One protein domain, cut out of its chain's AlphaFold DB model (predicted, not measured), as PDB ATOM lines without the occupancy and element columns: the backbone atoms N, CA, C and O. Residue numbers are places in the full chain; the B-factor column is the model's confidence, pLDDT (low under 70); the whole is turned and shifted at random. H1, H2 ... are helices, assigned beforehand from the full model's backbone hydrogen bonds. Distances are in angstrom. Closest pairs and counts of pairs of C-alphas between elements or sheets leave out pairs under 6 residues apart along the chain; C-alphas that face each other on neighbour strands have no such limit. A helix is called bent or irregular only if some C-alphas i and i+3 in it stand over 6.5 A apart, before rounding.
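This is residues 4 to 213 of the 214 residues of an uncharacterized protein of Leuconostoc lactis (UniProt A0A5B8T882). Two long helical arms, H2 and H9, reach out from a head made of H3 to H8; residues 20 to 49 of H2 and residues 186 to 213 stick out free, and H1 makes a corner at the far end of H2. In the head, H3, H4, H5 and H6 form an up-and-down bundle, each running against the one before; H8 crosses H5 and H6, and short H7 packs on H6. The printed part has 210 residues with nine named helices, H1 to H9 in chain order, and no named strand: all helix. It is extended, with a radius of gyration of the C-alphas of 27.0 A and spans of 88, 40 and 32 A.

H2, residues 16 to 60, runs 65.5 A from C-alpha 16 at (157.626, 158.371, 113.143). Before it is H1, residues 4 to 13. After it come H3, residues 62 to 77; H4, 85 to 98; H5, 101 to 116; H6, 121 to 143, 33.0 A; H7, 149 to 156; H8, 160 to 185, 33.7 A; and H9, 190 to 211, 31.2 A, ending at C-alpha 211 at (151.396, 159.883, 102.653). H8 is irregular, with C-alphas 162 and 165 7.5 A apart, and has a kink of 44 degrees near residue 167.

H2 only just touches H6, the hub, with 3 pairs of C-alphas within 8 A; the closest are Arg 58 and Phe 142, 6.3 A. H5 and H6 form a hairpin at a shallow tilt of 16 degrees, closest at C-alphas 103 and 137, 5.6 A. H6 touches H8 with residues 122 to 130 alone, closest at C-alphas 126 and 170, 4.8 A. H1 and H9 touch no helix. Every O i to N i+4 pair is within hydrogen-bond range except in H2, 39 of 41, and H8, 20 of 22.

The farthest C-alphas, of Trp 4 and Asp 82, are 90.6 A apart. The printed part has no cut and no long link. Its mean pLDDT is 77.4; 69 residues are under 70, among them 4 to 18 and 184 to 200.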
ATOM      1  N   TRP A   4     169.358 156.402 130.161       54.25
ATOM      2  CA  TRP A   4     168.348 157.450 130.002       54.25
ATOM      3  C   TRP A   4     168.733 158.511 128.964       54.25
ATOM      4  O   TRP A   4     167.847 159.087 128.341       54.25
ATOM      5  N   LYS A   5     170.032 158.740 128.716       60.88
ATOM      6  CA  LYS A   5     170.488 159.640 127.644       60.88
ATOM      7  C   LYS A   5     170.268 159.029 126.264       60.88
ATOM      8  O   LYS A   5     169.845 159.739 125.362       60.88
ATOM      9  N   MET A   6     170.498 157.722 126.116       54.19
ATOM     10  CA  MET A   6     170.279 157.032 124.842       54.19
ATOM     11  C   MET A   6     168.784 156.969 124.488       54.19
ATOM     12  O   MET A   6     168.410 157.268 123.360       54.19
ATOM     13  N   VAL A   7     167.923 156.670 125.467       58.12
ATOM     14  CA  VAL A   7     166.460 156.644 125.283       58.12
ATOM     15  C   VAL A   7     165.906 158.033 124.956       58.12
ATOM     16  O   VAL A   7     165.057 158.162 124.079       58.12
ATOM     17  N   LYS A   8     166.418 159.083 125.609       60.12
ATOM     18  CA  LYS A   8     165.986 160.463 125.362       60.12
ATOM     19  C   LYS A   8     166.439 160.976 123.988       60.12
ATOM     20  O   LYS A   8     165.625 161.527 123.254       60.12
ATOM     21  N   TRP A   9     167.681 160.683 123.594       60.72
ATOM     22  CA  TRP A   9     168.197 160.963 122.249       60.72
ATOM     23  C   TRP A   9     167.404 160.226 121.160       60.72
ATOM     24  O   TRP A   9     167.056 160.821 120.146       60.72
ATOM     25  N   LEU A  10     167.045 158.956 121.391       53.44
ATOM     26  CA  LEU A  10     166.166 158.204 120.494       53.44
ATOM     27  C   LEU A  10     164.787 158.873 120.398       53.44
ATOM     28  O   LEU A  10     164.309 159.096 119.295       53.44
ATOM     29  N   SER A  11     164.171 159.261 121.517       59.31
ATOM     30  CA  SER A  11     162.844 159.899 121.505       59.31
ATOM     31  C   SER A  11     162.807 161.282 120.840       59.31
ATOM     32  O   SER A  11     161.781 161.655 120.286       59.31
ATOM     33  N   GLU A  12     163.915 162.030 120.869       63.38
ATOM     34  CA  GLU A  12     164.015 163.377 120.284       63.38
ATOM     35  C   GLU A  12     164.340 163.346 118.777       63.38
ATOM     36  O   GLU A  12     163.987 164.278 118.059       63.38
ATOM     37  N   ASN A  13     164.968 162.271 118.281       59.25
ATOM     38  CA  ASN A  13     165.410 162.132 116.884       59.25
ATOM     39  C   ASN A  13     164.583 161.118 116.061       59.25
ATOM     40  O   ASN A  13     164.759 160.985 114.844       59.25
ATOM     41  N   LEU A  14     163.673 160.387 116.713       54.03
ATOM     42  CA  LEU A  14     162.714 159.491 116.073       54.03
ATOM     43  C   LEU A  14     161.425 160.252 115.767       54.03
ATOM     44  O   LEU A  14     160.426 160.144 116.474       54.03
ATOM     45  N   SER A  15     161.408 160.970 114.644       63.00
ATOM     46  CA  SER A  15     160.137 161.171 113.956       63.00
ATOM     47  C   SER A  15     159.590 159.794 113.560       63.00
ATOM     48  O   SER A  15     160.355 158.883 113.220       63.00
ATOM     49  N   ALA A  16     158.266 159.620 113.573       60.38
ATOM     50  CA  ALA A  16     157.626 158.371 113.143       60.38
ATOM     51  C   ALA A  16     158.133 157.905 111.759       60.38
ATOM     52  O   ALA A  16     158.240 156.709 111.501       60.38
ATOM     53  N   THR A  17     158.547 158.849 110.907       55.50
ATOM     54  CA  THR A  17     159.177 158.611 109.604       55.50
ATOM     55  C   THR A  17     160.550 157.934 109.679       55.50
ATOM     56  O   THR A  17     160.805 157.022 108.896       55.50
ATOM     57  N   ASN A  18     161.417 158.293 110.631       67.00
ATOM     58  CA  ASN A  18     162.745 157.683 110.788       67.00
ATOM     59  C   ASN A  18     162.658 156.252 111.337       67.00
ATOM     60  O   ASN A  18     163.392 155.370 110.888       67.00
ATOM     61  N   VAL A  19     161.718 156.001 112.258       73.19
ATOM     62  CA  VAL A  19     161.415 154.647 112.758       73.19
ATOM     63  C   VAL A  19     160.916 153.769 111.608       73.19
ATOM     64  O   VAL A  19     161.396 152.652 111.419       73.19
ATOM     65  N   LEU A  20     159.980 154.287 110.807       62.16
ATOM     66  CA  LEU A  20     159.398 153.563 109.680       62.16
ATOM     67  C   LEU A  20     160.457 153.234 108.618       62.16
ATOM     68  O   LEU A  20     160.514 152.104 108.141       62.16
ATOM     69  N   LEU A  21     161.337 154.187 108.289       62.22
ATOM     70  CA  LEU A  21     162.442 153.978 107.350       62.22
ATOM     71  C   LEU A  21     163.429 152.919 107.846       62.22
ATOM     72  O   LEU A  21     163.854 152.077 107.058       62.22
ATOM     73  N   ALA A  22     163.756 152.912 109.140       71.50
ATOM     74  CA  ALA A  22     164.625 151.894 109.725       71.50
ATOM     75  C   ALA A  22     163.990 150.493 109.668       71.50
ATOM     76  O   ALA A  22     164.666 149.527 109.316       71.50
ATOM     77  N   ILE A  23     162.685 150.382 109.940       73.19
ATOM     78  CA  ILE A  23     161.941 149.118 109.828       73.19
ATOM     79  C   ILE A  23     161.893 148.649 108.370       73.19
ATOM     80  O   ILE A  23     162.165 147.482 108.095       73.19
ATOM     81  N   ILE A  24     161.608 149.544 107.421       68.69
ATOM     82  CA  ILE A  24     161.579 149.219 105.988       68.69
ATOM     83  C   ILE A  24     162.966 148.781 105.503       68.69
ATOM     84  O   ILE A  24     163.075 147.773 104.806       68.69
ATOM     85  N   ALA A  25     164.029 149.484 105.901       69.12
ATOM     86  CA  ALA A  25     165.402 149.114 105.573       69.12
ATOM     87  C   ALA A  25     165.768 147.741 106.157       69.12
ATOM     88  O   ALA A  25     166.347 146.909 105.462       69.12
ATOM     89  N   PHE A  26     165.370 147.460 107.399       76.00
ATOM     90  CA  PHE A  26     165.596 146.165 108.038       76.00
ATOM     91  C   PHE A  26     164.845 145.027 107.330       76.00
ATOM     92  O   PHE A  26     165.422 143.974 107.049       76.00
ATOM     93  N   VAL A  27     163.578 145.241 106.965       75.25
ATOM     94  CA  VAL A  27     162.776 144.273 106.198       75.25
ATOM     95  C   VAL A  27     163.361 144.056 104.797       75.25
ATOM     96  O   VAL A  27     163.448 142.918 104.341       75.25
ATOM     97  N   LEU A  28     163.830 145.109 104.124       66.69
ATOM     98  CA  LEU A  28     164.483 145.003 102.817       66.69
ATOM     99  C   LEU A  28     165.799 144.227 102.890       66.69
ATOM    100  O   LEU A  28     166.022 143.342 102.070       66.69
ATOM    101  N   VAL A  29     166.655 144.512 103.874       70.06
ATOM    102  CA  VAL A  29     167.940 143.815 104.048       70.06
ATOM    103  C   VAL A  29     167.716 142.339 104.375       70.06
ATOM    104  O   VAL A  29     168.351 141.474 103.773       70.06
ATOM    105  N   THR A  30     166.778 142.030 105.272       68.88
ATOM    106  CA  THR A  30     166.451 140.639 105.629       68.88
ATOM    107  C   THR A  30     165.810 139.877 104.467       68.88
ATOM    108  O   THR A  30     166.167 138.722 104.225       68.88
ATOM    109  N   TYR A  31     164.930 140.521 103.692       66.88
ATOM    110  CA  TYR A  31     164.360 139.940 102.478       66.88
ATOM    111  C   TYR A  31     165.427 139.701 101.405       66.88
ATOM    112  O   TYR A  31     165.488 138.607 100.853       66.88
ATOM    113  N   LEU A  32     166.308 140.672 101.141       61.28
ATOM    114  CA  LEU A  32     167.375 140.551 100.144       61.28
ATOM    115  C   LEU A  32     168.403 139.479 100.525       61.28
ATOM    116  O   LEU A  32     168.768 138.669  99.672       61.28
ATOM    117  N   ALA A  33     168.808 139.406 101.795       65.94
ATOM    118  CA  ALA A  33     169.727 138.378 102.283       65.94
ATOM    119  C   ALA A  33     169.146 136.967 102.083       65.94
ATOM    120  O   ALA A  33     169.771 136.118 101.446       65.94
ATOM    121  N   LYS A  34     167.894 136.756 102.515       65.31
ATOM    122  CA  LYS A  34     167.176 135.484 102.340       65.31
ATOM    123  C   LYS A  34     166.829 135.203 100.875       65.31
ATOM    124  O   LYS A  34     166.700 134.044 100.483       65.31
ATOM    125  N   SER A  35     166.708 136.249 100.050       58.91
ATOM    126  CA  SER A  35     166.448 136.114  98.617       58.91
ATOM    127  C   SER A  35     167.607 135.436  97.876       58.91
ATOM    128  O   SER A  35     167.394 134.714  96.904       58.91
ATOM    129  N   SER A  36     168.837 135.630  98.359       64.44
ATOM    130  CA  SER A  36     170.017 135.046  97.729       64.44
ATOM    131  C   SER A  36     170.062 133.525  97.894       64.44
ATOM    132  O   SER A  36     170.387 132.829  96.934       64.44
ATOM    133  N   ASP A  37     169.632 133.004  99.047       71.12
ATOM    134  CA  ASP A  37     169.696 131.575  99.352       71.12
ATOM    135  C   ASP A  37     168.700 130.764  98.524       71.12
ATOM    136  O   ASP A  37     169.096 129.789  97.897       71.12
ATOM    137  N   TRP A  38     167.430 131.180  98.416       67.69
ATOM    138  CA  TRP A  38     166.464 130.435  97.588       67.69
ATOM    139  C   TRP A  38     166.790 130.525  96.092       67.69
ATOM    140  O   TRP A  38     166.552 129.566  95.354       67.69
ATOM    141  N   LEU A  39     167.336 131.661  95.629       66.75
ATOM    142  CA  LEU A  39     167.820 131.800  94.257       66.75
ATOM    143  C   LEU A  39     168.993 130.852  94.023       66.75
ATOM    144  O   LEU A  39     168.970 130.089  93.058       66.75
ATOM    145  N   ARG A  40     169.986 130.864  94.916       73.06
ATOM    146  CA  ARG A  40     171.161 129.994  94.856       73.06
ATOM    147  C   ARG A  40     170.762 128.525  94.886       73.06
ATOM    148  O   ARG A  40     171.196 127.789  94.006       73.06
ATOM    149  N   ASP A  41     169.883 128.122  95.794       76.50
ATOM    150  CA  ASP A  41     169.337 126.766  95.877       76.50
ATOM    151  C   ASP A  41     168.625 126.365  94.589       76.50
ATOM    152  O   ASP A  41     168.826 125.268  94.071       76.50
ATOM    153  N   LYS A  42     167.801 127.255  94.029       69.25
ATOM    154  CA  LYS A  42     167.089 126.994  92.775       69.25
ATOM    155  C   LYS A  42     168.056 126.834  91.601       69.25
ATOM    156  O   LYS A  42     167.871 125.932  90.784       69.25
ATOM    157  N   PHE A  43     169.090 127.672  91.523       67.94
ATOM    158  CA  PHE A  43     170.154 127.549  90.525       67.94
ATOM    159  C   PHE A  43     170.954 126.256  90.710       67.94
ATOM    160  O   PHE A  43     171.160 125.529  89.743       67.94
ATOM    161  N   GLN A  44     171.354 125.934  91.940       75.25
ATOM    162  CA  GLN A  44     172.127 124.735  92.257       75.25
ATOM    163  C   GLN A  44     171.341 123.458  91.971       75.25
ATOM    164  O   GLN A  44     171.873 122.571  91.314       75.25
ATOM    165  N   ARG A  45     170.064 123.378  92.370       71.69
ATOM    166  CA  ARG A  45     169.198 122.226  92.073       71.69
ATOM    167  C   ARG A  45     169.017 122.031  90.576       71.69
ATOM    168  O   ARG A  45     169.164 120.915  90.091       71.69
ATOM    169  N   LYS A  46     168.749 123.110  89.834       69.19
ATOM    170  CA  LYS A  46     168.605 123.037  88.376       69.19
ATOM    171  C   LYS A  46     169.906 122.577  87.710       69.19
ATOM    172  O   LYS A  46     169.865 121.731  86.819       69.19
ATOM    173  N   ASN A  47     171.047 123.107  88.148       74.25
ATOM    174  CA  ASN A  47     172.352 122.709  87.627       74.25
ATOM    175  C   ASN A  47     172.665 121.246  87.963       74.25
ATOM    176  O   ASN A  47     173.053 120.507  87.071       74.25
ATOM    177  N   ALA A  48     172.433 120.808  89.203       75.56
ATOM    178  CA  ALA A  48     172.644 119.425  89.625       75.56
ATOM    179  C   ALA A  48     171.759 118.447  88.841       75.56
ATOM    180  O   ALA A  48     172.251 117.440  88.351       75.56
ATOM    181  N   GLN A  49     170.480 118.778  88.647       72.50
ATOM    182  CA  GLN A  49     169.574 117.988  87.816       72.50
ATOM    183  C   GLN A  49     170.051 117.924  86.357       72.50
ATOM    184  O   GLN A  49     170.034 116.857  85.755       72.50
ATOM    185  N   THR A  50     170.513 119.046  85.798       73.38
ATOM    186  CA  THR A  50     171.059 119.086  84.429       73.38
ATOM    187  C   THR A  50     172.297 118.197  84.310       73.38
ATOM    188  O   THR A  50     172.371 117.387  83.396       73.38
ATOM    189  N   LEU A  51     173.223 118.291  85.268       76.44
ATOM    190  CA  LEU A  51     174.439 117.478  85.302       76.44
ATOM    191  C   LEU A  51     174.127 115.983  85.422       76.44
ATOM    192  O   LEU A  51     174.735 115.188  84.716       76.44
ATOM    193  N   GLN A  52     173.166 115.600  86.264       76.38
ATOM    194  CA  GLN A  52     172.746 114.201  86.411       76.38
ATOM    195  C   GLN A  52     172.128 113.651  85.126       76.38
ATOM    196  O   GLN A  52     172.441 112.536  84.723       76.38
ATOM    197  N   ILE A  53     171.280 114.438  84.459       66.94
ATOM    198  CA  ILE A  53     170.695 114.059  83.169       66.94
ATOM    199  C   ILE A  53     171.805 113.898  82.120       66.94
ATOM    200  O   ILE A  53     171.846 112.894  81.415       66.94
ATOM    201  N   GLU A  54     172.740 114.846  82.042       70.06
ATOM    202  CA  GLU A  54     173.885 114.774  81.124       70.06
ATOM    203  C   GLU A  54     174.807 113.581  81.418       70.06
ATOM    204  O   GLU A  54     175.327 112.973  80.486       70.06
ATOM    205  N   GLN A  55     175.023 113.230  82.688       71.62
ATOM    206  CA  GLN A  55     175.776 112.035  83.082       71.62
ATOM    207  C   GLN A  55     175.049 110.755  82.665       71.62
ATOM    208  O   GLN A  55     175.655 109.919  82.005       71.62
ATOM    209  N   PHE A  56     173.748 110.652  82.947       69.25
ATOM    210  CA  PHE A  56     172.922 109.510  82.550       69.25
ATOM    211  C   PHE A  56     172.981 109.254  81.039       69.25
ATOM    212  O   PHE A  56     173.188 108.119  80.618       69.25
ATOM    213  N   TYR A  57     172.851 110.295  80.210       66.31
ATOM    214  CA  TYR A  57     172.937 110.137  78.754       66.31
ATOM    215  C   TYR A  57     174.344 109.764  78.280       66.31
ATOM    216  O   TYR A  57     174.490 109.000  77.330       66.31
ATOM    217  N   ARG A  58     175.396 110.246  78.944       70.06
ATOM    218  CA  ARG A  58     176.777 109.881  78.598       70.06
ATOM    219  C   ARG A  58     177.093 108.427  78.948       70.06
ATOM    220  O   ARG A  58     177.781 107.760  78.184       70.06
ATOM    221  N   GLU A  59     176.581 107.949  80.081       71.62
ATOM    222  CA  GLU A  59     176.773 106.576  80.561       71.62
ATOM    223  C   GLU A  59     175.933 105.568  79.767       71.62
ATOM    224  O   GLU A  59     176.458 104.548  79.331       71.62
ATOM    225  N   ASN A  60     174.655 105.870  79.514       66.06
ATOM    226  CA  ASN A  60     173.726 104.928  78.879       66.06
ATOM    227  C   ASN A  60     173.616 105.069  77.358       66.06
ATOM    228  O   ASN A  60     173.118 104.159  76.701       66.06
ATOM    229  N   SER A  61     174.049 106.192  76.787       69.12
ATOM    230  CA  SER A  61     173.957 106.462  75.347       69.12
ATOM    231  C   SER A  61     175.303 106.859  74.746       69.12
ATOM    232  O   SER A  61     175.347 107.480  73.690       69.12
ATOM    233  N   GLY A  62     176.419 106.514  75.398       75.69
ATOM    234  CA  GLY A  62     177.761 106.877  74.937       75.69
ATOM    235  C   GLY A  62     178.090 106.354  73.533       75.69
ATOM    236  O   GLY A  62     178.668 107.086  72.728       75.69
ATOM    237  N   GLU A  63     177.681 105.125  73.208       83.12
ATOM    238  CA  GLU A  63     177.862 104.544  71.870       83.12
ATOM    239  C   GLU A  63     176.969 105.233  70.825       83.12
ATOM    240  O   GLU A  63     177.457 105.629  69.766       83.12
ATOM    241  N   ASP A  64     175.703 105.491  71.164       83.56
ATOM    242  CA  ASP A  64     174.764 106.216  70.300       83.56
ATOM    243  C   ASP A  64     175.205 107.662  70.040       83.56
ATOM    244  O   ASP A  64     175.112 108.141  68.911       83.56
ATOM    245  N   LEU A  65     175.711 108.360  71.064       86.00
ATOM    246  CA  LEU A  65     176.251 109.718  70.960       86.00
ATOM    247  C   LEU A  65     177.498 109.758  70.084       86.00
ATOM    248  O   LEU A  65     177.643 110.676  69.281       86.00
ATOM    249  N   LYS A  66     178.386 108.768  70.220       87.69
ATOM    250  CA  LYS A  66     179.572 108.643  69.371       87.69
ATOM    251  C   LYS A  66     179.182 108.388  67.914       87.69
ATOM    252  O   LYS A  66     179.706 109.059  67.031       87.69
ATOM    253  N   GLY A  67     178.252 107.463  67.668       89.94
ATOM    254  CA  GLY A  67     177.727 107.197  66.326       89.94
ATOM    255  C   GLY A  67     177.075 108.437  65.716       89.94
ATOM    256  O   GLY A  67     177.404 108.829  64.604       89.94
ATOM    257  N   LEU A  68     176.233 109.123  66.493       91.25
ATOM    258  CA  LEU A  68     175.584 110.362  66.079       91.25
ATOM    259  C   LEU A  68     176.595 111.478  65.767       91.25
ATOM    260  O   LEU A  68     176.437 112.182  64.775       91.25
ATOM    261  N   LEU A  69     177.620 111.656  66.605       91.44
ATOM    262  CA  LEU A  69     178.686 112.630  66.371       91.44
ATOM    263  C   LEU A  69     179.419 112.341  65.058       91.44
ATOM    264  O   LEU A  69     179.647 113.270  64.288       91.44
ATOM    265  N   ASN A  70     179.757 111.077  64.802       91.31
ATOM    266  CA  ASN A  70     180.430 110.672  63.571       91.31
ATOM    267  C   ASN A  70     179.564 110.956  62.336       91.31
ATOM    268  O   ASN A  70     180.050 111.557  61.393       91.31
ATOM    269  N   GLU A  71     178.266 110.650  62.375       91.50
ATOM    270  CA  GLU A  71     177.359 110.956  61.257       91.50
ATOM    271  C   GLU A  71     177.271 112.465  60.975       91.50
ATOM    272  O   GLU A  71     177.295 112.899  59.822       91.50
ATOM    273  N   TRP A  72     177.210 113.303  62.017       92.12
ATOM    274  CA  TRP A  72     177.255 114.759  61.837       92.12
ATOM    275  C   TRP A  72     178.603 115.254  61.304       92.12
ATOM    276  O   TRP A  72     178.624 116.226  60.549       92.12
ATOM    277  N   LEU A  73     179.710 114.607  61.678       89.88
ATOM    278  CA  LEU A  73     181.035 114.884  61.121       89.88
ATOM    279  C   LEU A  73     181.101 114.514  59.636       89.88
ATOM    280  O   LEU A  73     181.539 115.343  58.847       89.88
ATOM    281  N   ASP A  74     180.580 113.358  59.234       88.94
ATOM    282  CA  ASP A  74     180.533 112.939  57.826       88.94
ATOM    283  C   ASP A  74     179.721 113.940  56.978       88.94
ATOM    284  O   ASP A  74     180.102 114.333  55.868       88.94
ATOM    285  N   HIS A  75     178.608 114.443  57.524       84.44
ATOM    286  CA  HIS A  75     177.817 115.488  56.872       84.44
ATOM    287  C   HIS A  75     178.513 116.853  56.845       84.44
ATOM    288  O   HIS A  75     178.368 117.600  55.875       84.44
ATOM    289  N   PHE A  76     179.290 117.183  57.875       85.69
ATOM    290  CA  PHE A  76     180.140 118.368  57.877       85.69
ATOM    291  C   PHE A  76     181.243 118.268  56.812       85.69
ATOM    292  O   PHE A  76     181.455 119.208  56.046       85.69
ATOM    293  N   GLU A  77     181.891 117.110  56.693       83.50
ATOM    294  CA  GLU A  77     182.936 116.858  55.702       83.50
ATOM    295  C   GLU A  77     182.406 116.899  54.265       83.50
ATOM    296  O   GLU A  77     183.052 117.478  53.385       83.50
ATOM    297  N   SER A  78     181.211 116.357  54.027       79.81
ATOM    298  CA  SER A  78     180.529 116.408  52.727       79.81
ATOM    299  C   SER A  78     179.834 117.747  52.444       79.81
ATOM    300  O   SER A  78     179.302 117.929  51.349       79.81
ATOM    301  N   MET A  79     179.851 118.705  53.383       69.38
ATOM    302  CA  MET A  79     179.124 119.985  53.293       69.38
ATOM    303  C   MET A  79     177.614 119.809  53.076       69.38
ATOM    304  O   MET A  79     176.970 120.629  52.424       69.38
ATOM    305  N   GLY A  80     177.046 118.709  53.567       62.47
ATOM    306  CA  GLY A  80     175.635 118.388  53.375       62.47
ATOM    307  C   GLY A  80     175.254 117.998  51.942       62.47
ATOM    308  O   GLY A  80     174.065 117.929  51.646       62.47
ATOM    309  N   LYS A  81     176.214 117.701  51.052       65.12
ATOM    310  CA  LYS A  81     175.916 117.219  49.685       65.12
ATOM    311  C   LYS A  81     175.112 115.916  49.673       65.12
ATOM    312  O   LYS A  81     174.296 115.718  48.780       65.12
ATOM    313  N   ASP A  82     175.293 115.093  50.701       65.31
ATOM    314  CA  ASP A  82     174.592 113.818  50.874       65.31
ATOM    315  C   ASP A  82     173.405 113.926  51.857       65.31
ATOM    316  O   ASP A  82     172.864 112.918  52.310       65.31
ATOM    317  N   PHE A  83     172.988 115.151  52.209       69.31
ATOM    318  CA  PHE A  83     171.890 115.420  53.143       69.31
ATOM    319  C   PHE A  83     170.532 115.309  52.432       69.31
ATOM    320  O   PHE A  83     169.840 116.295  52.175       69.31
ATOM    321  N   THR A  84     170.150 114.086  52.068       73.81
ATOM    322  CA  THR A  84     168.825 113.808  51.493       73.81
ATOM    323  C   THR A  84     167.708 114.046  52.519       73.81
ATOM    324  O   THR A  84     167.943 113.943  53.725       73.81
ATOM    325  N   PRO A  85     166.458 114.313  52.099       74.75
ATOM    326  CA  PRO A  85     165.336 114.477  53.028       74.75
ATOM    327  C   PRO A  85     165.156 113.293  53.994       74.75
ATOM    328  O   PRO A  85     164.832 113.478  55.170       74.75
ATOM    329  N   GLU A  86     165.392 112.069  53.521       76.31
ATOM    330  CA  GLU A  86     165.283 110.844  54.312       76.31
ATOM    331  C   GLU A  86     166.394 110.741  55.362       76.31
ATOM    332  O   GLU A  86     166.106 110.480  56.534       76.31
ATOM    333  N   THR A  87     167.648 110.980  54.965       77.62
ATOM    334  CA  THR A  87     168.804 110.947  55.878       77.62
ATOM    335  C   THR A  87     168.716 112.074  56.903       77.62
ATOM    336  O   THR A  87     168.837 111.821  58.104       77.62
ATOM    337  N   ALA A  88     168.346 113.278  56.462       80.06
ATOM    338  CA  ALA A  88     168.070 114.422  57.319       80.06
ATOM    339  C   ALA A  88     167.026 114.077  58.386       80.06
ATOM    340  O   ALA A  88     167.253 114.299  59.573       80.06
ATOM    341  N   LYS A  89     165.892 113.476  58.002       83.38
ATOM    342  CA  LYS A  89     164.817 113.118  58.939       83.38
ATOM    343  C   LYS A  89     165.285 112.134  60.013       83.38
ATOM    344  O   LYS A  89     164.928 112.297  61.183       83.38
ATOM    345  N   VAL A  90     166.063 111.119  59.633       87.06
ATOM    346  CA  VAL A  90     166.616 110.135  60.577       87.06
ATOM    347  C   VAL A  90     167.608 110.803  61.529       87.06
ATOM    348  O   VAL A  90     167.479 110.649  62.747       87.06
ATOM    349  N   LEU A  91     168.536 111.595  60.993       88.62
ATOM    350  CA  LEU A  91     169.567 112.271  61.772       88.62
ATOM    351  C   LEU A  91     168.967 113.295  62.743       88.62
ATOM    352  O   LEU A  91     169.302 113.313  63.928       88.62
ATOM    353  N   ILE A  92     168.001 114.090  62.280       89.56
ATOM    354  CA  ILE A  92     167.233 115.041  63.092       89.56
ATOM    355  C   ILE A  92     166.530 114.315  64.246       89.56
ATOM    356  O   ILE A  92     166.630 114.743  65.400       89.56
ATOM    357  N   LYS A  93     165.845 113.197  63.961       88.38
ATOM    358  CA  LYS A  93     165.126 112.412  64.976       88.38
ATOM    359  C   LYS A  93     166.075 111.869  66.045       88.38
ATOM    360  O   LYS A  93     165.781 111.988  67.231       88.38
ATOM    361  N   ARG A  94     167.208 111.288  65.640       89.06
ATOM    362  CA  ARG A  94     168.209 110.739  66.572       89.06
ATOM    363  C   ARG A  94     168.868 111.830  67.406       89.06
ATOM    364  O   ARG A  94     169.011 111.669  68.614       89.06
ATOM    365  N   THR A  95     169.165 112.971  66.789       89.69
ATOM    366  CA  THR A  95     169.726 114.126  67.494       89.69
ATOM    367  C   THR A  95     168.785 114.622  68.585       89.69
ATOM    368  O   THR A  95     169.225 114.834  69.712       89.69
ATOM    369  N   MET A  96     167.482 114.738  68.314       85.75
ATOM    370  CA  MET A  96     166.510 115.125  69.347       85.75
ATOM    371  C   MET A  96     166.343 114.085  70.461       85.75
ATOM    372  O   MET A  96     165.997 114.455  71.577       85.75
ATOM    373  N   ALA A  97     166.551 112.799  70.171       84.19
ATOM    374  CA  ALA A  97     166.331 111.731  71.142       84.19
ATOM    375  C   ALA A  97     167.451 111.620  72.189       84.19
ATOM    376  O   ALA A  97     167.171 111.282  73.336       84.19
ATOM    377  N   VAL A  98     168.701 111.879  71.791       82.25
ATOM    378  CA  VAL A  98     169.882 111.524  72.601       82.25
ATOM    379  C   VAL A  98     170.721 112.741  73.014       82.25
ATOM    380  O   VAL A  98     171.455 112.684  73.996       82.25
ATOM    381  N   SER A  99     170.636 113.859  72.288       81.88
ATOM    382  CA  SER A  99     171.507 115.010  72.549       81.88
ATOM    383  C   SER A  99     171.049 115.877  73.727       81.88
ATOM    384  O   SER A  99     169.899 115.835  74.166       81.88
ATOM    385  N   SER A 100     171.949 116.728  74.227       85.12
ATOM    386  CA  SER A 100     171.604 117.683  75.279       85.12
ATOM    387  C   SER A 100     170.560 118.712  74.819       85.12
ATOM    388  O   SER A 100     170.391 119.012  73.631       85.12
ATOM    389  N   SER A 101     169.923 119.377  75.792       84.31
ATOM    390  CA  SER A 101     169.046 120.535  75.538       84.31
ATOM    391  C   SER A 101     169.723 121.615  74.680       84.31
ATOM    392  O   SER A 101     169.067 122.318  73.912       84.31
ATOM    393  N   ARG A 102     171.045 121.772  74.824       88.31
ATOM    394  CA  ARG A 102     171.840 122.742  74.066       88.31
ATOM    395  C   ARG A 102     171.932 122.345  72.596       88.31
ATOM    396  O   ARG A 102     171.660 123.185  71.744       88.31
ATOM    397  N   THR A 103     172.276 121.094  72.310       91.88
ATOM    398  CA  THR A 103     172.366 120.579  70.936       91.88
ATOM    399  C   THR A 103     171.001 120.614  70.252       91.88
ATOM    400  O   THR A 103     170.883 121.115  69.136       91.88
ATOM    401  N   THR A 104     169.943 120.212  70.962       90.31
ATOM    402  CA  THR A 104     168.564 120.294  70.457       90.31
ATOM    403  C   THR A 104     168.168 121.731  70.102       90.31
ATOM    404  O   THR A 104     167.609 121.969  69.034       90.31
ATOM    405  N   LEU A 105     168.511 122.722  70.935       92.50
ATOM    406  CA  LEU A 105     168.254 124.138  70.640       92.50
ATOM    407  C   LEU A 105     168.943 124.607  69.347       92.50
ATOM    408  O   LEU A 105     168.360 125.389  68.587       92.50
ATOM    409  N   ILE A 106     170.182 124.162  69.118       95.06
ATOM    410  CA  ILE A 106     170.938 124.481  67.902       95.06
ATOM    411  C   ILE A 106     170.247 123.856  66.691       95.06
ATOM    412  O   ILE A 106     169.943 124.574  65.741       95.06
ATOM    413  N   LEU A 107     169.911 122.565  66.768       92.75
ATOM    414  CA  LEU A 107     169.215 121.839  65.708       92.75
ATOM    415  C   LEU A 107     167.881 122.498  65.338       92.75
ATOM    416  O   LEU A 107     167.628 122.762  64.169       92.75
ATOM    417  N   THR A 108     167.034 122.820  66.319       91.12
ATOM    418  CA  THR A 108     165.751 123.490  66.056       91.12
ATOM    419  C   THR A 108     165.946 124.848  65.382       91.12
ATOM    420  O   THR A 108     165.179 125.212  64.493       91.12
ATOM    421  N   SER A 109     166.978 125.597  65.779       92.31
ATOM    422  CA  SER A 109     167.282 126.895  65.165       92.31
ATOM    423  C   SER A 109     167.762 126.738  63.724       92.31
ATOM    424  O   SER A 109     167.307 127.486  62.864       92.31
ATOM    425  N   MET A 110     168.595 125.730  63.452       91.62
ATOM    426  CA  MET A 110     169.027 125.378  62.100       91.62
ATOM    427  C   MET A 110     167.831 125.033  61.208       91.62
ATOM    428  O   MET A 110     167.700 125.590  60.126       91.62
ATOM    429  N   LEU A 111     166.925 124.164  61.670       89.44
ATOM    430  CA  LEU A 111     165.736 123.784  60.897       89.44
ATOM    431  C   LEU A 111     164.856 124.996  60.597       89.44
ATOM    432  O   LEU A 111     164.412 125.181  59.469       89.44
ATOM    433  N   GLN A 112     164.652 125.866  61.588       89.56
ATOM    434  CA  GLN A 112     163.898 127.100  61.392       89.56
ATOM    435  C   GLN A 112     164.567 128.050  60.391       89.56
ATOM    436  O   GLN A 112     163.854 128.749  59.674       89.56
ATOM    437  N   HIS A 113     165.900 128.108  60.376       88.75
ATOM    438  CA  HIS A 113     166.659 128.884  59.400       88.75
ATOM    439  C   HIS A 113     166.456 128.314  57.995       88.75
ATOM    440  O   HIS A 113     166.012 129.047  57.121       88.75
ATOM    441  N   VAL A 114     166.650 127.004  57.807       85.62
ATOM    442  CA  VAL A 114     166.451 126.327  56.514       85.62
ATOM    443  C   VAL A 114     165.037 126.560  55.972       85.62
ATOM    444  O   VAL A 114     164.885 126.947  54.819       85.62
ATOM    445  N   TYR A 115     163.996 126.441  56.806       82.50
ATOM    446  CA  TYR A 115     162.610 126.695  56.382       82.50
ATOM    447  C   TYR A 115     162.321 128.141  55.949       82.50
ATOM    448  O   TYR A 115     161.330 128.376  55.264       82.50
ATOM    449  N   LEU A 116     163.121 129.109  56.400       83.12
ATOM    450  CA  LEU A 116     162.954 130.531  56.083       83.12
ATOM    451  C   LEU A 116     163.987 131.047  55.072       83.12
ATOM    452  O   LEU A 116     163.883 132.200  54.653       83.12
ATOM    453  N   SER A 117     164.997 130.238  54.750       79.31
ATOM    454  CA  SER A 117     166.102 130.609  53.870       79.31
ATOM    455  C   SER A 117     165.643 130.715  52.418       79.31
ATOM    456  O   SER A 117     164.698 130.042  52.007       79.31
ATOM    457  N   ASN A 118     166.320 131.564  51.646       71.69
ATOM    458  CA  ASN A 118     166.064 131.743  50.213       71.69
ATOM    459  C   ASN A 118     167.241 131.223  49.366       71.69
ATOM    460  O   ASN A 118     167.458 131.720  48.263       71.69
ATOM    461  N   GLU A 119     168.025 130.278  49.903       71.88
ATOM    462  CA  GLU A 119     169.166 129.621  49.237       71.88
ATOM    463  C   GLU A 119     170.224 130.590  48.665       71.88
ATOM    464  O   GLU A 119     170.838 130.336  47.630       71.88
ATOM    465  N   ASN A 120     170.459 131.725  49.330       79.00
ATOM    466  CA  ASN A 120     171.529 132.647  48.940       79.00
ATOM    467  C   ASN A 120     172.877 132.266  49.590       79.00
ATOM    468  O   ASN A 120     172.939 131.474  50.531       79.00
ATOM    469  N   ASP A 121     173.971 132.877  49.124       75.19
ATOM    470  CA  ASP A 121     175.309 132.620  49.673       75.19
ATOM    471  C   ASP A 121     175.384 132.852  51.188       75.19
ATOM    472  O   ASP A 121     176.018 132.078  51.900       75.19
ATOM    473  N   GLU A 122     174.722 133.886  51.715       80.31
ATOM    474  CA  GLU A 122     174.728 134.178  53.150       80.31
ATOM    475  C   GLU A 122     174.084 133.049  53.970       80.31
ATOM    476  O   GLU A 122     174.634 132.673  55.012       80.31
ATOM    477  N   ASP A 123     172.988 132.476  53.472       83.19
ATOM    478  CA  ASP A 123     172.294 131.334  54.067       83.19
ATOM    479  C   ASP A 123     173.198 130.086  54.062       83.19
ATOM    480  O   ASP A 123     173.266 129.375  55.066       83.19
ATOM    481  N   ASN A 124     174.009 129.878  53.017       85.75
ATOM    482  CA  ASN A 124     174.987 128.779  52.967       85.75
ATOM    483  C   ASN A 124     176.066 128.906  54.060       85.75
ATOM    484  O   ASN A 124     176.375 127.935  54.760       85.75
ATOM    485  N   PHE A 125     176.612 130.110  54.269       89.88
ATOM    486  CA  PHE A 125     177.571 130.357  55.356       89.88
ATOM    487  C   PHE A 125     176.927 130.171  56.740       89.88
ATOM    488  O   PHE A 125     177.573 129.668  57.663       89.88
ATOM    489  N   VAL A 126     175.660 130.567  56.912       91.94
ATOM    490  CA  VAL A 126     174.916 130.349  58.165       91.94
ATOM    491  C   VAL A 126     174.662 128.859  58.396       91.94
ATOM    492  O   VAL A 126     174.868 128.373  59.509       91.94
ATOM    493  N   PHE A 127     174.287 128.117  57.357       88.69
ATOM    494  CA  PHE A 127     174.072 126.679  57.431       88.69
ATOM    495  C   PHE A 127     175.347 125.929  57.836       88.69
ATOM    496  O   PHE A 127     175.309 125.097  58.745       88.69
ATOM    497  N   MET A 128     176.505 126.293  57.277       89.81
ATOM    498  CA  MET A 128     177.771 125.683  57.693       89.81
ATOM    499  C   MET A 128     178.129 125.997  59.155       89.81
ATOM    500  O   MET A 128     178.599 125.117  59.878       89.81
ATOM    501  N   ILE A 129     177.851 127.219  59.628       94.12
ATOM    502  CA  ILE A 129     177.989 127.571  61.052       94.12
ATOM    503  C   ILE A 129     177.094 126.681  61.923       94.12
ATOM    504  O   ILE A 129     177.527 126.254  62.993       94.12
ATOM    505  N   TYR A 130     175.868 126.385  61.484       93.81
ATOM    506  CA  TYR A 130     174.965 125.499  62.213       93.81
ATOM    507  C   TYR A 130     175.487 124.066  62.301       93.81
ATOM    508  O   TYR A 130     175.512 123.523  63.405       93.81
ATOM    509  N   ILE A 131     175.938 123.471  61.192       91.75
ATOM    510  CA  ILE A 131     176.492 122.108  61.211       91.75
ATOM    511  C   ILE A 131     177.717 122.049  62.133       91.75
ATOM    512  O   ILE A 131     177.770 121.206  63.029       91.75
ATOM    513  N   ALA A 132     178.656 122.991  61.996       94.19
ATOM    514  CA  ALA A 132     179.829 123.068  62.868       94.19
ATOM    515  C   ALA A 132     179.443 123.241  64.351       94.19
ATOM    516  O   ALA A 132     180.049 122.631  65.232       94.19
ATOM    517  N   ALA A 133     178.405 124.030  64.649       95.75
ATOM    518  CA  ALA A 133     177.897 124.196  66.010       95.75
ATOM    519  C   ALA A 133     177.242 122.923  66.567       95.75
ATOM    520  O   ALA A 133     177.371 122.659  67.764       95.75
ATOM    521  N   ILE A 134     176.552 122.137  65.736       94.69
ATOM    522  CA  ILE A 134     175.991 120.840  66.139       94.69
ATOM    523  C   ILE A 134     177.123 119.863  66.462       94.69
ATOM    524  O   ILE A 134     177.105 119.273  67.540       94.69
ATOM    525  N   VAL A 135     178.132 119.758  65.590       94.19
ATOM    526  CA  VAL A 135     179.318 118.912  65.801       94.19
ATOM    527  C   VAL A 135     180.045 119.287  67.095       94.19
ATOM    528  O   VAL A 135     180.278 118.429  67.944       94.19
ATOM    529  N   ASP A 136     180.353 120.572  67.300       95.06
ATOM    530  CA  ASP A 136     181.014 121.044  68.524       95.06
ATOM    531  C   ASP A 136     180.163 120.779  69.779       95.06
ATOM    532  O   ASP A 136     180.669 120.367  70.829       95.06
ATOM    533  N   SER A 137     178.843 120.961  69.675       93.69
ATOM    534  CA  SER A 137     177.929 120.695  70.781       93.69
ATOM    535  C   SER A 137     177.881 119.207  71.128       93.69
ATOM    536  O   SER A 137     178.039 118.874  72.302       93.69
ATOM    537  N   LEU A 138     177.762 118.322  70.134       91.94
ATOM    538  CA  LEU A 138     177.777 116.868  70.310       91.94
ATOM    539  C   LEU A 138     179.116 116.359  70.846       91.94
ATOM    540  O   LEU A 138     179.124 115.525  71.749       91.94
ATOM    541  N   LYS A 139     180.250 116.899  70.376       91.31
ATOM    542  CA  LYS A 139     181.563 116.557  70.939       91.31
ATOM    543  C   LYS A 139     181.618 116.883  72.425       91.31
ATOM    544  O   LYS A 139     182.096 116.061  73.204       91.31
ATOM    545  N   LYS A 140     181.089 118.035  72.836       89.44
ATOM    546  CA  LYS A 140     181.022 118.401  74.253       89.44
ATOM    547  C   LYS A 140     180.007 117.560  75.032       89.44
ATOM    548  O   LYS A 140     180.252 117.246  76.194       89.44
ATOM    549  N   ASP A 141     178.914 117.139  74.407       84.94
ATOM    550  CA  ASP A 141     177.966 116.207  75.027       84.94
ATOM    551  C   ASP A 141     178.629 114.834  75.274       84.94
ATOM    552  O   ASP A 141     178.438 114.252  76.337       84.94
ATOM    553  N   PHE A 142     179.490 114.369  74.362       85.12
ATOM    554  CA  PHE A 142     180.215 113.099  74.481       85.12
ATOM    555  C   PHE A 142     181.446 113.189  75.410       85.12
ATOM    556  O   PHE A 142     181.539 112.467  76.400       85.12
ATOM    557  N   THR A 143     182.364 114.121  75.146       83.75
ATOM    558  CA  THR A 143     183.707 114.204  75.767       83.75
ATOM    559  C   THR A 143     183.875 115.306  76.812       83.75
ATOM    560  O   THR A 143     184.920 115.382  77.446       83.75
ATOM    561  N   ALA A 144     182.885 116.189  76.977       82.62
ATOM    562  CA  ALA A 144     182.997 117.459  77.712       82.62
ATOM    563  C   ALA A 144     183.971 118.498  77.107       82.62
ATOM    564  O   ALA A 144     184.018 119.633  77.588       82.62
ATOM    565  N   GLU A 145     184.668 118.174  76.015       84.56
ATOM    566  CA  GLU A 145     185.552 119.092  75.292       84.56
ATOM    567  C   GLU A 145     184.850 119.800  74.129       84.56
ATOM    568  O   GLU A 145     183.899 119.289  73.542       84.56
ATOM    569  N   SER A 146     185.357 120.972  73.756       90.31
ATOM    570  CA  SER A 146     184.900 121.761  72.606       90.31
ATOM    571  C   SER A 146     186.096 122.048  71.700       90.31
ATOM    572  O   SER A 146     187.185 122.322  72.198       90.31
ATOM    573  N   ILE A 147     185.900 121.940  70.384       89.56
ATOM    574  CA  ILE A 147     186.908 122.318  69.375       89.56
ATOM    575  C   ILE A 147     186.740 123.792  69.011       89.56
ATOM    576  O   ILE A 147     187.727 124.491  68.815       89.56
ATOM    577  N   GLY A 148     185.490 124.253  68.963       93.00
ATOM    578  CA  GLY A 148     185.132 125.573  68.478       93.00
ATOM    579  C   GLY A 148     184.658 125.554  67.022       93.00
ATOM    580  O   GLY A 148     185.089 124.765  66.183       93.00
ATOM    581  N   ILE A 149     183.686 126.422  66.740       94.19
ATOM    582  CA  ILE A 149     182.975 126.472  65.454       94.19
ATOM    583  C   ILE A 149     183.903 126.940  64.328       94.19
ATOM    584  O   ILE A 149     183.856 126.400  63.227       94.19
ATOM    585  N   PHE A 150     184.728 127.958  64.588       93.94
ATOM    586  CA  PHE A 150     185.605 128.527  63.565       93.94
ATOM    587  C   PHE A 150     186.784 127.607  63.270       93.94
ATOM    588  O   PHE A 150     187.188 127.508  62.122       93.94
ATOM    589  N   GLU A 151     187.284 126.905  64.279       93.31
ATOM    590  CA  GLU A 151     188.350 125.918  64.188       93.31
ATOM    591  C   GLU A 151     187.913 124.723  63.329       93.31
ATOM    592  O   GLU A 151     188.649 124.304  62.436       93.31
ATOM    593  N   LEU A 152     186.683 124.228  63.526       92.25
ATOM    594  CA  LEU A 152     186.090 123.196  62.666       92.25
ATOM    595  C   LEU A 152     185.972 123.666  61.213       92.25
ATOM    596  O   LEU A 152     186.341 122.944  60.291       92.25
ATOM    597  N   ILE A 153     185.483 124.889  60.993       91.94
ATOM    598  CA  ILE A 153     185.345 125.451  59.643       91.94
ATOM    599  C   ILE A 153     186.714 125.653  58.992       91.94
ATOM    600  O   ILE A 153     186.892 125.289  57.834       91.94
ATOM    601  N   GLN A 154     187.689 126.180  59.733       91.44
ATOM    602  CA  GLN A 154     189.057 126.375  59.263       91.44
ATOM    603  C   GLN A 154     189.707 125.052  58.855       91.44
ATOM    604  O   GLN A 154     190.439 125.018  57.874       91.44
ATOM    605  N   PHE A 155     189.434 123.964  59.579       87.25
ATOM    606  CA  PHE A 155     189.899 122.633  59.194       87.25
ATOM    607  C   PHE A 155     189.313 122.177  57.847       87.25
ATOM    608  O   PHE A 155     189.952 121.423  57.117       87.25
ATOM    609  N   LYS A 156     188.104 122.635  57.507       84.25
ATOM    610  CA  LYS A 156     187.353 122.162  56.343       84.25
ATOM    611  C   LYS A 156     187.615 122.947  55.055       84.25
ATOM    612  O   LYS A 156     187.544 122.354  53.975       84.25
ATOM    613  N   ILE A 157     187.854 124.254  55.137       85.88
ATOM    614  CA  ILE A 157     187.957 125.123  53.955       85.88
ATOM    615  C   ILE A 157     189.366 125.692  53.783       85.88
ATOM    616  O   ILE A 157     190.030 126.065  54.746       85.88
ATOM    617  N   ASN A 158     189.813 125.789  52.531       85.12
ATOM    618  CA  ASN A 158     191.178 126.213  52.204       85.12
ATOM    619  C   ASN A 158     191.342 127.742  52.180       85.12
ATOM    620  O   ASN A 158     192.436 128.253  52.397       85.12
ATOM    621  N   ASP A 159     190.256 128.469  51.936       87.31
ATOM    622  CA  ASP A 159     190.161 129.924  51.780       87.31
ATOM    623  C   ASP A 159     189.610 130.613  53.039       87.31
ATOM    624  O   ASP A 159     189.102 131.733  52.995       87.31
ATOM    625  N   PHE A 160     189.734 129.957  54.201       87.44
ATOM    626  CA  PHE A 160     189.144 130.427  55.456       87.44
ATOM    627  C   PHE A 160     189.463 131.889  55.762       87.44
ATOM    628  O   PHE A 160     188.571 132.626  56.173       87.44
ATOM    629  N   GLN A 161     190.716 132.308  55.551       88.12
ATOM    630  CA  GLN A 161     191.180 133.665  55.854       88.12
ATOM    631  C   GLN A 161     190.451 134.732  55.031       88.12
ATOM    632  O   GLN A 161     190.063 135.766  55.583       88.12
ATOM    633  N   ASP A 162     190.205 134.456  53.752       91.19
ATOM    634  CA  ASP A 162     189.526 135.375  52.835       91.19
ATOM    635  C   ASP A 162     188.028 135.472  53.163       91.19
ATOM    636  O   ASP A 162     187.410 136.535  53.058       91.19
ATOM    637  N   GLU A 163     187.457 134.379  53.671       91.31
ATOM    638  CA  GLU A 163     186.035 134.250  53.983       91.31
ATOM    639  C   GLU A 163     185.664 134.632  55.433       91.31
ATOM    640  O   GLU A 163     184.479 134.684  55.792       91.31
ATOM    641  N   ILE A 164     186.644 134.990  56.282       90.94
ATOM    642  CA  ILE A 164     186.426 135.435  57.676       90.94
ATOM    643  C   ILE A 164     185.295 136.470  57.807       90.94
ATOM    644  O   ILE A 164     184.479 136.338  58.732       90.94
ATOM    645  N   PRO A 165     185.205 137.523  56.965       93.31
ATOM    646  CA  PRO A 165     184.142 138.517  57.087       93.31
ATOM    647  C   PRO A 165     182.744 137.913  56.919       93.31
ATOM    648  O   PRO A 165     181.838 138.267  57.684       93.31
ATOM    649  N   LYS A 166     182.578 136.972  55.978       93.06
ATOM    650  CA  LYS A 166     181.302 136.291  55.728       93.06
ATOM    651  C   LYS A 166     180.945 135.392  56.908       93.06
ATOM    652  O   LYS A 166     179.878 135.573  57.491       93.06
ATOM    653  N   PHE A 167     181.879 134.573  57.401       92.88
ATOM    654  CA  PHE A 167     181.632 133.755  58.597       92.88
ATOM    655  C   PHE A 167     181.329 134.577  59.847       92.88
ATOM    656  O   PHE A 167     180.453 134.212  60.629       92.88
ATOM    657  N   LYS A 168     181.996 135.717  60.052       94.25
ATOM    658  CA  LYS A 168     181.682 136.616  61.173       94.25
ATOM    659  C   LYS A 168     180.267 137.177  61.069       94.25
ATOM    660  O   LYS A 168     179.602 137.317  62.098       94.25
ATOM    661  N   LYS A 169     179.806 137.522  59.863       95.25
ATOM    662  CA  LYS A 169     178.432 137.980  59.622       95.25
ATOM    663  C   LYS A 169     177.438 136.852  59.906       95.25
ATOM    664  O   LYS A 169     176.561 137.025  60.752       95.25
ATOM    665  N   SER A 170     177.654 135.678  59.324       94.19
ATOM    666  CA  SER A 170     176.799 134.502  59.507       94.19
ATOM    667  C   SER A 170     176.749 134.030  60.961       94.19
ATOM    668  O   SER A 170     175.682 133.720  61.481       94.19
ATOM    669  N   TYR A 171     177.863 134.105  61.690       95.50
ATOM    670  CA  TYR A 171     177.904 133.799  63.119       95.50
ATOM    671  C   TYR A 171     177.069 134.771  63.971       95.50
ATOM    672  O   TYR A 171     176.476 134.377  64.982       95.50
ATOM    673  N   LYS A 172     176.975 136.050  63.578       96.12
ATOM    674  CA  LYS A 172     176.065 137.008  64.232       96.12
ATOM    675  C   LYS A 172     174.604 136.636  63.977       96.12
ATOM    676  O   LYS A 172     173.810 136.693  64.920       96.12
ATOM    677  N   THR A 173     174.266 136.240  62.751       93.94
ATOM    678  CA  THR A 173     172.927 135.754  62.382       93.94
ATOM    679  C   THR A 173     172.558 134.520  63.202       93.94
ATOM    680  O   THR A 173     171.580 134.568  63.949       93.94
ATOM    681  N   TYR A 174     173.423 133.505  63.213       95.19
ATOM    682  CA  TYR A 174     173.317 132.319  64.067       95.19
ATOM    683  C   TYR A 174     173.037 132.681  65.536       95.19
ATOM    684  O   TYR A 174     172.050 132.242  66.128       95.19
ATOM    685  N   LYS A 175     173.846 133.563  66.144       95.94
ATOM    686  CA  LYS A 175     173.640 133.984  67.543       95.94
ATOM    687  C   LYS A 175     172.284 134.650  67.772       95.94
ATOM    688  O   LYS A 175     171.667 134.449  68.824       95.94
ATOM    689  N   LYS A 176     171.831 135.474  66.826       94.44
ATOM    690  CA  LYS A 176     170.531 136.152  66.895       94.44
ATOM    691  C   LYS A 176     169.389 135.139  66.834       94.44
ATOM    692  O   LYS A 176     168.459 135.236  67.636       94.44
ATOM    693  N   GLU A 177     169.477 134.172  65.931       92.88
ATOM    694  CA  GLU A 177     168.479 133.119  65.747       92.88
ATOM    695  C   GLU A 177     168.408 132.191  66.958       92.88
ATOM    696  O   GLU A 177     167.329 132.046  67.527       92.88
ATOM    697  N   ILE A 178     169.543 131.705  67.470       93.88
ATOM    698  CA  ILE A 178     169.604 130.914  68.711       93.88
ATOM    699  C   ILE A 178     168.950 131.663  69.875       93.88
ATOM    700  O   ILE A 178     168.177 131.092  70.647       93.88
ATOM    701  N   LYS A 179     169.221 132.968  70.012       91.94
ATOM    702  CA  LYS A 179     168.598 133.799  71.052       91.94
ATOM    703  C   LYS A 179     167.084 133.911  70.855       91.94
ATOM    704  O   LYS A 179     166.357 133.904  71.848       91.94
ATOM    705  N   ARG A 180     166.605 134.027  69.613       87.44
ATOM    706  CA  ARG A 180     165.171 134.053  69.284       87.44
ATOM    707  C   ARG A 180     164.513 132.720  69.627       87.44
ATOM    708  O   ARG A 180     163.527 132.725  70.354       87.44
ATOM    709  N   THR A 181     165.088 131.604  69.194       85.94
ATOM    710  CA  THR A 181     164.581 130.255  69.475       85.94
ATOM    711  C   THR A 181     164.557 129.986  70.975       85.94
ATOM    712  O   THR A 181     163.539 129.567  71.513       85.94
ATOM    713  N   LYS A 182     165.621 130.356  71.700       85.12
ATOM    714  CA  LYS A 182     165.672 130.240  73.163       85.12
ATOM    715  C   LYS A 182     164.590 131.066  73.861       85.12
ATOM    716  O   LYS A 182     164.090 130.633  74.890       85.12
ATOM    717  N   LYS A 183     164.229 132.240  73.329       79.00
ATOM    718  CA  LYS A 183     163.113 133.058  73.841       79.00
ATOM    719  C   LYS A 183     161.740 132.487  73.477       79.00
ATOM    720  O   LYS A 183     160.830 132.599  74.282       79.00
ATOM    721  N   GLY A 184     161.589 131.896  72.291       66.56
ATOM    722  CA  GLY A 184     160.348 131.242  71.863       66.56
ATOM    723  C   GLY A 184     160.053 129.963  72.652       66.56
ATOM    724  O   GLY A 184     158.924 129.756  73.076       66.56
ATOM    725  N   ILE A 185     161.085 129.156  72.922       55.94
ATOM    726  CA  ILE A 185     161.021 127.954  73.776       55.94
ATOM    727  C   ILE A 185     160.951 128.347  75.259       55.94
ATOM    728  O   ILE A 185     160.257 127.730  76.059       55.94
ATOM    729  N   GLY A 186     161.674 129.400  75.634       45.75
ATOM    730  CA  GLY A 186     161.688 129.987  76.965       45.75
ATOM    731  C   GLY A 186     160.753 131.182  77.075       45.75
ATOM    732  O   GLY A 186     161.226 132.258  77.438       45.75
ATOM    733  N   MET A 187     159.457 130.998  76.812       41.81
ATOM    734  CA  MET A 187     158.419 131.807  77.459       41.81
ATOM    735  C   MET A 187     158.115 131.189  78.832       41.81
ATOM    736  O   MET A 187     157.230 130.344  78.948       41.81
ATOM    737  N   PRO A 188     158.817 131.568  79.914       40.94
ATOM    738  CA  PRO A 188     158.214 131.482  81.227       40.94
ATOM    739  C   PRO A 188     157.124 132.563  81.315       40.94
ATOM    740  O   PRO A 188     157.186 133.578  80.621       40.94
ATOM    741  N   LEU A 189     156.157 132.384  82.217       45.81
ATOM    742  CA  LEU A 189     155.138 133.365  82.630       45.81
ATOM    743  C   LEU A 189     155.718 134.712  83.169       45.81
ATOM    744  O   LEU A 189     155.088 135.416  83.955       45.81
ATOM    745  N   THR A 190     156.941 135.101  82.798       52.81
ATOM    746  CA  THR A 190     157.658 136.276  83.302       52.81
ATOM    747  C   THR A 190     157.139 137.591  82.757       52.81
ATOM    748  O   THR A 190     157.328 138.594  83.426       52.81
ATOM    749  N   SER A 191     156.474 137.626  81.598       50.31
ATOM    750  CA  SER A 191     155.807 138.854  81.140       50.31
ATOM    751  C   SER A 191     154.758 139.285  82.167       50.31
ATOM    752  O   SER A 191     154.746 140.437  82.588       50.31
ATOM    753  N   SER A 192     153.977 138.329  82.677       47.19
ATOM    754  CA  SER A 192     153.019 138.557  83.759       47.19
ATOM    755  C   SER A 192     153.712 138.980  85.054       47.19
ATOM    756  O   SER A 192     153.243 139.888  85.722       47.19
ATOM    757  N   LEU A 193     154.861 138.389  85.393       49.78
ATOM    758  CA  LEU A 193     155.611 138.711  86.616       49.78
ATOM    759  C   LEU A 193     156.264 140.106  86.561       49.78
ATOM    760  O   LEU A 193     156.247 140.825  87.554       49.78
ATOM    761  N   ILE A 194     156.769 140.527  85.397       55.97
ATOM    762  CA  ILE A 194     157.294 141.882  85.162       55.97
ATOM    763  C   ILE A 194     156.158 142.909  85.224       55.97
ATOM    764  O   ILE A 194     156.330 143.962  85.832       55.97
ATOM    765  N   ILE A 195     154.987 142.589  84.662       56.06
ATOM    766  CA  ILE A 195     153.790 143.434  84.757       56.06
ATOM    767  C   ILE A 195     153.324 143.541  86.217       56.06
ATOM    768  O   ILE A 195     153.071 144.643  86.689       56.06
ATOM    769  N   ILE A 196     153.290 142.436  86.966       52.88
ATOM    770  CA  ILE A 196     152.916 142.427  88.390       52.88
ATOM    771  C   ILE A 196     153.901 143.257  89.228       52.88
ATOM    772  O   ILE A 196     153.472 144.044  90.068       52.88
ATOM    773  N   ILE A 197     155.212 143.139  88.978       59.19
ATOM    774  CA  ILE A 197     156.234 143.946  89.661       59.19
ATOM    775  C   ILE A 197     156.079 145.433  89.308       59.19
ATOM    776  O   ILE A 197     156.122 146.273  90.203       59.19
ATOM    777  N   ALA A 198     155.844 145.773  88.037       63.94
ATOM    778  CA  ALA A 198     155.627 147.157  87.612       63.94
ATOM    779  C   ALA A 198     154.366 147.769  88.249       63.94
ATOM    780  O   ALA A 198     154.399 148.912  88.706       63.94
ATOM    781  N   VAL A 199     153.283 146.994  88.350       63.28
ATOM    782  CA  VAL A 199     152.038 147.404  89.018       63.28
ATOM    783  C   VAL A 199     152.259 147.609  90.520       63.28
ATOM    784  O   VAL A 199     151.816 148.615  91.067       63.28
ATOM    785  N   LEU A 200     152.998 146.717  91.188       57.38
ATOM    786  CA  LEU A 200     153.327 146.859  92.611       57.38
ATOM    787  C   LEU A 200     154.186 148.097  92.896       57.38
ATOM    788  O   LEU A 200     153.908 148.817  93.853       57.38
ATOM    789  N   VAL A 201     155.185 148.386  92.055       70.31
ATOM    790  CA  VAL A 201     156.024 149.592  92.182       70.31
ATOM    791  C   VAL A 201     155.197 150.865  91.980       70.31
ATOM    792  O   VAL A 201     155.375 151.835  92.714       70.31
ATOM    793  N   PHE A 202     154.253 150.855  91.036       71.31
ATOM    794  CA  PHE A 202     153.358 151.986  90.791       71.31
ATOM    795  C   PHE A 202     152.400 152.246  91.965       71.31
ATOM    796  O   PHE A 202     152.235 153.390  92.389       71.31
ATOM    797  N   ILE A 203     151.823 151.189  92.548       63.28
ATOM    798  CA  ILE A 203     150.976 151.292  93.747       63.28
ATOM    799  C   ILE A 203     151.789 151.832  94.930       63.28
ATOM    800  O   ILE A 203     151.321 152.722  95.639       63.28
ATOM    801  N   LEU A 204     153.022 151.354  95.119       58.12
ATOM    802  CA  LEU A 204     153.900 151.828  96.191       58.12
ATOM    803  C   LEU A 204     154.227 153.325  96.040       58.12
ATOM    804  O   LEU A 204     154.186 154.067  97.020       58.12
ATOM    805  N   ALA A 205     154.496 153.781  94.812       67.00
ATOM    806  CA  ALA A 205     154.750 155.189  94.513       67.00
ATOM    807  C   ALA A 205     153.529 156.078  94.807       67.00
ATOM    808  O   ALA A 205     153.683 157.165  95.363       67.00
ATOM    809  N   LEU A 206     152.316 155.603  94.498       61.72
ATOM    810  CA  LEU A 206     151.076 156.306  94.833       61.72
ATOM    811  C   LEU A 206     150.861 156.399  96.344       61.72
ATOM    812  O   LEU A 206     150.535 157.472  96.846       61.72
ATOM    813  N   VAL A 207     151.086 155.312  97.081       60.12
ATOM    814  CA  VAL A 207     150.956 155.304  98.546       60.12
ATOM    815  C   VAL A 207     151.934 156.295  99.186       60.12
ATOM    816  O   VAL A 207     151.523 157.094 100.022       60.12
ATOM    817  N   ILE A 208     153.197 156.319  98.746       64.44
ATOM    818  CA  ILE A 208     154.199 157.288  99.225       64.44
ATOM    819  C   ILE A 208     153.779 158.729  98.896       64.44
ATOM    820  O   ILE A 208     153.884 159.611  99.747       64.44
ATOM    821  N   TYR A 209     153.270 158.973  97.687       74.88
ATOM    822  CA  TYR A 209     152.790 160.292  97.273       74.88
ATOM    823  C   TYR A 209     151.621 160.792  98.137       74.88
ATOM    824  O   TYR A 209     151.612 161.954  98.539       74.88
ATOM    825  N   PHE A 210     150.656 159.926  98.458       56.94
ATOM    826  CA  PHE A 210     149.520 160.292  99.309       56.94
ATOM    827  C   PHE A 210     149.910 160.488 100.777       56.94
ATOM    828  O   PHE A 210     149.365 161.380 101.421       56.94
ATOM    829  N   ILE A 211     150.872 159.715 101.289       60.81
ATOM    830  CA  ILE A 211     151.396 159.883 102.653       60.81
ATOM    831  C   ILE A 211     152.143 161.216 102.800       60.81
ATOM    832  O   ILE A 211     151.980 161.876 103.813       60.81
ATOM    833  N   ASN A 212     152.908 161.650 101.793       59.00
ATOM    834  CA  ASN A 212     153.640 162.926 101.838       59.00
ATOM    835  C   ASN A 212     152.762 164.175 101.624       59.00
ATOM    836  O   ASN A 212     153.270 165.292 101.715       59.00
ATOM    837  N   LYS A 213     151.481 164.006 101.270       54.66
ATOM    838  CA  LYS A 213     150.538 165.109 101.025       54.66
ATOM    839  C   LYS A 213     149.568 165.346 102.198       54.66
ATOM    840  O   LYS A 213     148.897 166.378 102.200       54.66
TER     841      LYS A 213